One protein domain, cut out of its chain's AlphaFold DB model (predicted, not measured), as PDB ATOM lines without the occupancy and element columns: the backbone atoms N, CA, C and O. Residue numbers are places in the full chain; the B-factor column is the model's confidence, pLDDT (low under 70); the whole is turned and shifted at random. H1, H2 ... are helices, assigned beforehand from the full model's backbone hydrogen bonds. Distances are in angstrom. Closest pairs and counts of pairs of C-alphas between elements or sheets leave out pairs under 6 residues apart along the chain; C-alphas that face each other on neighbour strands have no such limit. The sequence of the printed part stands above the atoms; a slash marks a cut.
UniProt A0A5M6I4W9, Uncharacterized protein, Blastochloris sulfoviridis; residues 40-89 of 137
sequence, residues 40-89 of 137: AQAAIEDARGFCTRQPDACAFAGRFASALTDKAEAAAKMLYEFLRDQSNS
ATOM      1  N   ALA A  40      37.651  71.787 104.106       78.19
ATOM      2  CA  ALA A  40      38.707  72.338 103.262       78.19
ATOM      3  C   ALA A  40      39.836  72.963 104.096       78.19
ATOM      4  O   ALA A  40      41.012  72.741 103.810       78.19
ATOM      5  N   GLN A  41      39.498  73.706 105.152       83.69
ATOM      6  CA  GLN A  41      40.503  74.271 106.053       83.69
ATOM      7  C   GLN A  41      41.283  73.192 106.808       83.69
ATOM      8  O   GLN A  41      42.498  73.322 106.943       83.69
ATOM      9  N   ALA A  42      40.629  72.104 107.226       85.50
ATOM     10  CA  ALA A  42      41.312  70.962 107.831       85.50
ATOM     11  C   ALA A  42      42.335  70.333 106.867       85.50
ATOM     12  O   ALA A  42      43.474  70.084 107.251       85.50
ATOM     13  N   ALA A  43      41.982  70.178 105.587       84.38
ATOM     14  CA  ALA A  43      42.915  69.687 104.573       84.38
ATOM     15  C   ALA A  43      44.100  70.646 104.330       84.38
ATOM     16  O   ALA A  43      45.223  70.205 104.075       84.38
ATOM     17  N   ILE A  44      43.878  71.964 104.419       87.06
ATOM     18  CA  ILE A  44      44.961  72.959 104.342       87.06
ATOM     19  C   ILE A  44      45.899  72.829 105.546       87.06
ATOM     20  O   ILE A  44      47.114  72.956 105.389       87.06
ATOM     21  N   GLU A  45      45.368  72.562 106.736       85.88
ATOM     22  CA  GLU A  45      46.191  72.346 107.927       85.88
ATOM     23  C   GLU A  45      47.051  71.077 107.799       85.88
ATOM     24  O   GLU A  45      48.248  71.117 108.090       85.88
ATOM     25  N   ASP A  46      46.512  70.000 107.219       83.94
ATOM     26  CA  ASP A  46      47.298  68.805 106.882       83.94
ATOM     27  C   ASP A  46      48.429  69.127 105.891       83.94
ATOM     28  O   ASP A  46      49.570  68.691 106.072       83.94
ATOM     29  N   ALA A  47      48.151  69.952 104.874       82.75
ATOM     30  CA  ALA A  47      49.160  70.419 103.922       82.75
ATOM     31  C   ALA A  47      50.281  71.224 104.607       82.75
ATOM     32  O   ALA A  47      51.457  71.057 104.280       82.75
ATOM     33  N   ARG A  48      49.950  72.056 105.602       85.50
ATOM     34  CA  ARG A  48      50.949  72.766 106.419       85.50
ATOM     35  C   ARG A  48      51.775  71.800 107.266       85.50
ATOM     36  O   ARG A  48      52.988  71.979 107.383       85.50
ATOM     37  N   GLY A  49      51.159  70.733 107.771       87.56
ATOM     38  CA  GLY A  49      51.855  69.629 108.431       87.56
ATOM     39  C   GLY A  49      52.959  69.014 107.561       87.56
ATOM     40  O   GLY A  49      54.052  68.741 108.063       87.56
ATOM     41  N   PHE A  50      52.756  68.881 106.243       85.12
ATOM     42  CA  PHE A  50      53.805  68.415 105.321       85.12
ATOM     43  C   PHE A  50      55.014  69.353 105.258       85.12
ATOM     44  O   PHE A  50      56.144  68.867 105.202       85.12
ATOM     45  N   CYS A  51      54.810  70.671 105.333       88.44
ATOM     46  CA  CYS A  51      55.910  71.640 105.331       88.44
ATOM     47  C   CYS A  51      56.842  71.471 106.538       88.44
ATOM     48  O   CYS A  51      58.042  71.705 106.416       88.44
ATOM     49  N   THR A  52      56.328  70.997 107.679       91.12
ATOM     50  CA  THR A  52      57.171  70.682 108.846       91.12
ATOM     51  C   THR A  52      58.055  69.449 108.621       91.12
ATOM     52  O   THR A  52      59.160  69.383 109.152       91.12
ATOM     53  N   ARG A  53      57.597  68.480 107.812       90.50
ATOM     54  CA  ARG A  53      58.315  67.224 107.525       90.50
ATOM     55  C   ARG A  53      59.247  67.308 106.317       90.50
ATOM     56  O   ARG A  53      60.223  66.568 106.264       90.50
ATOM     57  N   GLN A  54      58.929  68.153 105.339       89.25
ATOM     58  CA  GLN A  54      59.647  68.298 104.068       89.25
ATOM     59  C   GLN A  54      59.762  69.794 103.706       89.25
ATOM     60  O   GLN A  54      58.998  70.295 102.872       89.25
ATOM     61  N   PRO A  55      60.696  70.536 104.331       91.38
ATOM     62  CA  PRO A  55      60.792  71.989 104.167       91.38
ATOM     63  C   PRO A  55      61.204  72.406 102.748       91.38
ATOM     64  O   PRO A  55      60.672  73.381 102.217       91.38
ATOM     65  N   ASP A  56      62.080  71.639 102.093       92.62
ATOM     66  CA  ASP A  56      62.558  71.948 100.738       92.62
ATOM     67  C   ASP A  56      61.435  71.863  99.695       92.62
ATOM     68  O   ASP A  56      61.315  72.728  98.823       92.62
ATOM     69  N   ALA A  57      60.553  70.864  99.820       90.00
ATOM     70  CA  ALA A  57      59.395  70.712  98.943       90.00
ATOM     71  C   ALA A  57      58.411  71.883  99.098       90.00
ATOM     72  O   ALA A  57      57.896  72.395  98.105       90.00
ATOM     73  N   CYS A  58      58.193  72.344 100.332       90.25
ATOM     74  CA  CYS A  58      57.327  73.486 100.617       90.25
ATOM     75  C   CYS A  58      57.922  74.806 100.087       90.25
ATOM     76  O   CYS A  58      57.209  75.614  99.491       90.25
ATOM     77  N   ALA A  59      59.241  75.003 100.206       93.25
ATOM     78  CA  ALA A  59      59.929  76.170  99.651       93.25
ATOM     79  C   ALA A  59      59.872  76.210  98.113       93.25
ATOM     80  O   ALA A  59      59.623  77.268  97.528       93.25
ATOM     81  N   PHE A  60      60.065  75.064  97.450       94.06
ATOM     82  CA  PHE A  60      59.875  74.954  96.005       94.06
ATOM     83  C   PHE A  60      58.421  75.233  95.613       94.06
ATOM     84  O   PHE A  60      58.181  76.040  94.716       94.06
ATOM     85  N   ALA A  61      57.459  74.624  96.314       86.06
ATOM     86  CA  ALA A  61      56.037  74.813  96.051       86.06
ATOM     87  C   ALA A  61      55.619  76.284  96.169       86.06
ATOM     88  O   ALA A  61      54.881  76.761  95.314       86.06
ATOM     89  N   GLY A  62      56.132  77.028  97.155       91.19
ATOM     90  CA  GLY A  62      55.865  78.463  97.291       91.19
ATOM     91  C   GLY A  62      56.363  79.284  96.096       91.19
ATOM     92  O   GLY A  62      55.620  80.097  95.554       91.19
ATOM     93  N   ARG A  63      57.595  79.029  95.633       93.75
ATOM     94  CA  ARG A  63      58.172  79.711  94.454       93.75
ATOM     95  C   ARG A  63      57.464  79.327  93.157       93.75
ATOM     96  O   ARG A  63      57.287  80.152  92.264       93.75
ATOM     97  N   PHE A  64      57.073  78.063  93.045       94.56
ATOM     98  CA  PHE A  64      56.293  77.577  91.918       94.56
ATOM     99  C   PHE A  64      54.900  78.213  91.903       94.56
ATOM    100  O   PHE A  64      54.461  78.677  90.856       94.56
ATOM    101  N   ALA A  65      54.231  78.283  93.057       92.38
ATOM    102  CA  ALA A  65      52.909  78.881  93.189       92.38
ATOM    103  C   ALA A  65      52.920  80.358  92.782       92.38
ATOM    104  O   ALA A  65      52.079  80.750  91.983       92.38
ATOM    105  N   SER A  66      53.899  81.150  93.235       93.12
ATOM    106  CA  SER A  66      54.010  82.556  92.820       93.12
ATOM    107  C   SER A  66      54.193  82.696  91.307       93.12
ATOM    108  O   SER A  66      53.470  83.452  90.667       93.12
ATOM    109  N   ALA A  67      55.090  81.903  90.710       93.75
ATOM    110  CA  ALA A  67      55.309  81.940  89.265       93.75
ATOM    111  C   ALA A  67      54.064  81.500  88.477       93.75
ATOM    112  O   ALA A  67      53.776  82.044  87.413       93.75
ATOM    113  N   LEU A  68      53.318  80.520  88.990       93.69
ATOM    114  CA  LEU A  68      52.068  80.069  88.391       93.69
ATOM    115  C   LEU A  68      50.985  81.151  88.476       93.69
ATOM    116  O   LEU A  68      50.264  81.347  87.500       93.69
ATOM    117  N   THR A  69      50.879  81.866  89.598       90.44
ATOM    118  CA  THR A  69      49.900  82.945  89.784       90.44
ATOM    119  C   THR A  69      50.135  84.098  88.812       90.44
ATOM    120  O   THR A  69      49.178  84.533  88.175       90.44
ATOM    121  N   ASP A  70      51.385  84.516  88.607       94.75
ATOM    122  CA  ASP A  70      51.709  85.564  87.627       94.75
ATOM    123  C   ASP A  70      51.248  85.169  86.211       94.75
ATOM    124  O   ASP A  70      50.701  85.971  85.451       94.75
ATOM    125  N   LYS A  71      51.427  83.890  85.849       92.38
ATOM    126  CA  LYS A  71      50.952  83.347  84.568       92.38
ATOM    127  C   LYS A  71      49.429  83.245  84.519       92.38
ATOM    128  O   LYS A  71      48.849  83.496  83.466       92.38
ATOM    129  N   ALA A  72      48.789  82.898  85.633       94.12
ATOM    130  CA  ALA A  72      47.339  82.804  85.735       94.12
ATOM    131  C   ALA A  72      46.664  84.172  85.561       94.12
ATOM    132  O   ALA A  72      45.660  84.259  84.860       94.12
ATOM    133  N   GLU A  73      47.230  85.244  86.123       92.94
ATOM    134  CA  GLU A  73      46.722  86.608  85.923       92.94
ATOM    135  C   GLU A  73      46.822  87.030  84.452       92.94
ATOM    136  O   GLU A  73      45.842  87.492  83.860       92.94
ATOM    137  N   ALA A  74      47.981  86.800  83.825       94.06
ATOM    138  CA  ALA A  74      48.170  87.082  82.406       94.06
ATOM    139  C   ALA A  74      47.196  86.278  81.524       94.06
ATOM    140  O   ALA A  74      46.616  86.823  80.583       94.06
ATOM    141  N   ALA A  75      46.972  85.002  81.848       91.12
ATOM    142  CA  ALA A  75      46.015  84.150  81.149       91.12
ATOM    143  C   ALA A  75      44.568  84.638  81.323       91.12
ATOM    144  O   ALA A  75      43.825  84.704  80.345       91.12
ATOM    145  N   ALA A  76      44.176  85.035  82.538       95.00
ATOM    146  CA  ALA A  76      42.845  85.571  82.815       95.00
ATOM    147  C   ALA A  76      42.580  86.860  82.024       95.00
ATOM    148  O   ALA A  76      41.508  87.015  81.435       95.00
ATOM    149  N   LYS A  77      43.572  87.755  81.949       94.75
ATOM    150  CA  LYS A  77      43.490  88.977  81.142       94.75
ATOM    151  C   LYS A  77      43.336  88.658  79.652       94.75
ATOM    152  O   LYS A  77      42.440  89.207  79.016       94.75
ATOM    153  N   MET A  78      44.151  87.746  79.116       92.19
ATOM    154  CA  MET A  78      44.061  87.333  77.709       92.19
ATOM    155  C   MET A  78      42.701  86.716  77.371       92.19
ATOM    156  O   MET A  78      42.101  87.067  76.358       92.19
ATOM    157  N   LEU A  79      42.181  85.835  78.229       94.69
ATOM    158  CA  LEU A  79      40.867  85.228  78.024       94.69
ATOM    159  C   LEU A  79      39.752  86.282  78.048       94.69
ATOM    160  O   LEU A  79      38.853  86.246  77.211       94.69
ATOM    161  N   TYR A  80      39.820  87.238  78.977       93.00
ATOM    162  CA  TYR A  80      38.849  88.327  79.058       93.00
ATOM    163  C   TYR A  80      38.863  89.208  77.801       93.00
ATOM    164  O   TYR A  80      37.803  89.538  77.270       93.00
ATOM    165  N   GLU A  81      40.048  89.562  77.299       92.12
ATOM    166  CA  GLU A  81      40.196  90.333  76.060       92.12
ATOM    167  C   GLU A  81      39.649  89.565  74.850       92.12
ATOM    168  O   GLU A  81      38.866  90.128  74.087       92.12
ATOM    169  N   PHE A  82      39.939  88.265  74.739       90.88
ATOM    170  CA  PHE A  82      39.400  87.409  73.679       90.88
ATOM    171  C   PHE A  82      37.866  87.333  73.703       90.88
ATOM    172  O   PHE A  82      37.221  87.530  72.672       90.88
ATOM    173  N   LEU A  83      37.262  87.102  74.877       90.19
ATOM    174  CA  LEU A  83      35.801  87.096  75.033       90.19
ATOM    175  C   LEU A  83      35.194  88.454  74.668       90.19
ATOM    176  O   LEU A  83      34.152  88.512  74.015       90.19
ATOM    177  N   ARG A  84      35.848  89.550  75.067       87.94
ATOM    178  CA  ARG A  84      35.397  90.906  74.756       87.94
ATOM    179  C   ARG A  84      35.425  91.170  73.249       87.94
ATOM    180  O   ARG A  84      34.418  91.621  72.707       87.94
ATOM    181  N   ASP A  85      36.512  90.839  72.561       85.75
ATOM    182  CA  ASP A  85      36.649  91.042  71.112       85.75
ATOM    183  C   ASP A  85      35.651  90.190  70.314       85.75
ATOM    184  O   ASP A  85      35.041  90.660  69.348       85.75
ATOM    185  N   GLN A  86      35.406  88.960  70.765       82.56
ATOM    186  CA  GLN A  86      34.419  88.062  70.175       82.56
ATOM    187  C   GLN A  86      32.982  88.548  70.418       82.56
ATOM    188  O   GLN A  86      32.162  88.493  69.507       82.56
ATOM    189  N   SER A  87      32.691  89.118  71.595       75.94
ATOM    190  CA  SER A  87      31.395  89.746  71.891       75.94
ATOM    191  C   SER A  87      31.134  90.997  71.044       75.94
ATOM    192  O   SER A  87      30.018  91.198  70.577       75.94
ATOM    193  N   ASN A  88      32.177  91.786  70.759       69.44
ATOM    194  CA  ASN A  88      32.093  92.949  69.872       69.44
ATOM    195  C   ASN A  88      31.958  92.548  68.390       69.44
ATOM    196  O   ASN A  88      31.429  93.315  67.590       69.44
ATOM    197  N   SER A  89      32.424  91.348  68.026       61.81
ATOM    198  CA  SER A  89      32.345  90.795  66.665       61.81
ATOM    199  C   SER A  89      31.050  90.004  66.409       61.81
ATOM    200  O   SER A  89      30.611  89.888  65.263       61.81
TER     201      SER A  89
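AT A GLANCE: This is residues 40 to 89 of the 137 residues of an uncharacterized protein of Blastochloris sulfoviridis (UniProt A0A5M6I4W9). A short helix, H1, and a much longer one, H2, meet at a tight corner as a lopsided V, with nothing packed between the arms. H2 makes the length, and H1 folds back from its beginning. The printed part has 50 residues in the order H1, H2, with no named strand; its class is all helix. It is extended, with a radius of gyration of the C-alphas of 17.3 A and spans of 54 by 23 by 7 A.

HOW THE PARTS SIT: H1, residues 40 to 53, and H2, residues 55 to 89, only just touch, with 3 pairs of C-alphas within 8 A, and touch only at the corner by their link. The closest C-alphas are those of Cys 51 and Cys 58, 5.3 A apart. The helices run opposite ways at a steep tilt of 41 degrees. In H2 every O i to N i+4 pair is within hydrogen-bond range; in H1, 8 of 10 are.

IN THESE COORDINATES: H1 begins at C-alpha 40 (38.707, 72.338, 103.262) and is 20.7 A long. H2 is 50.7 A long and ends at C-alpha 89 (32.345, 90.795, 66.665).

THE WHOLE: The C-alphas of Arg 53 and Ser 89 are the two farthest apart, at 53.8 A. The printed part has no cut, and the H1 to H2 link is tight. Residues 88 to 89 have pLDDT under 70.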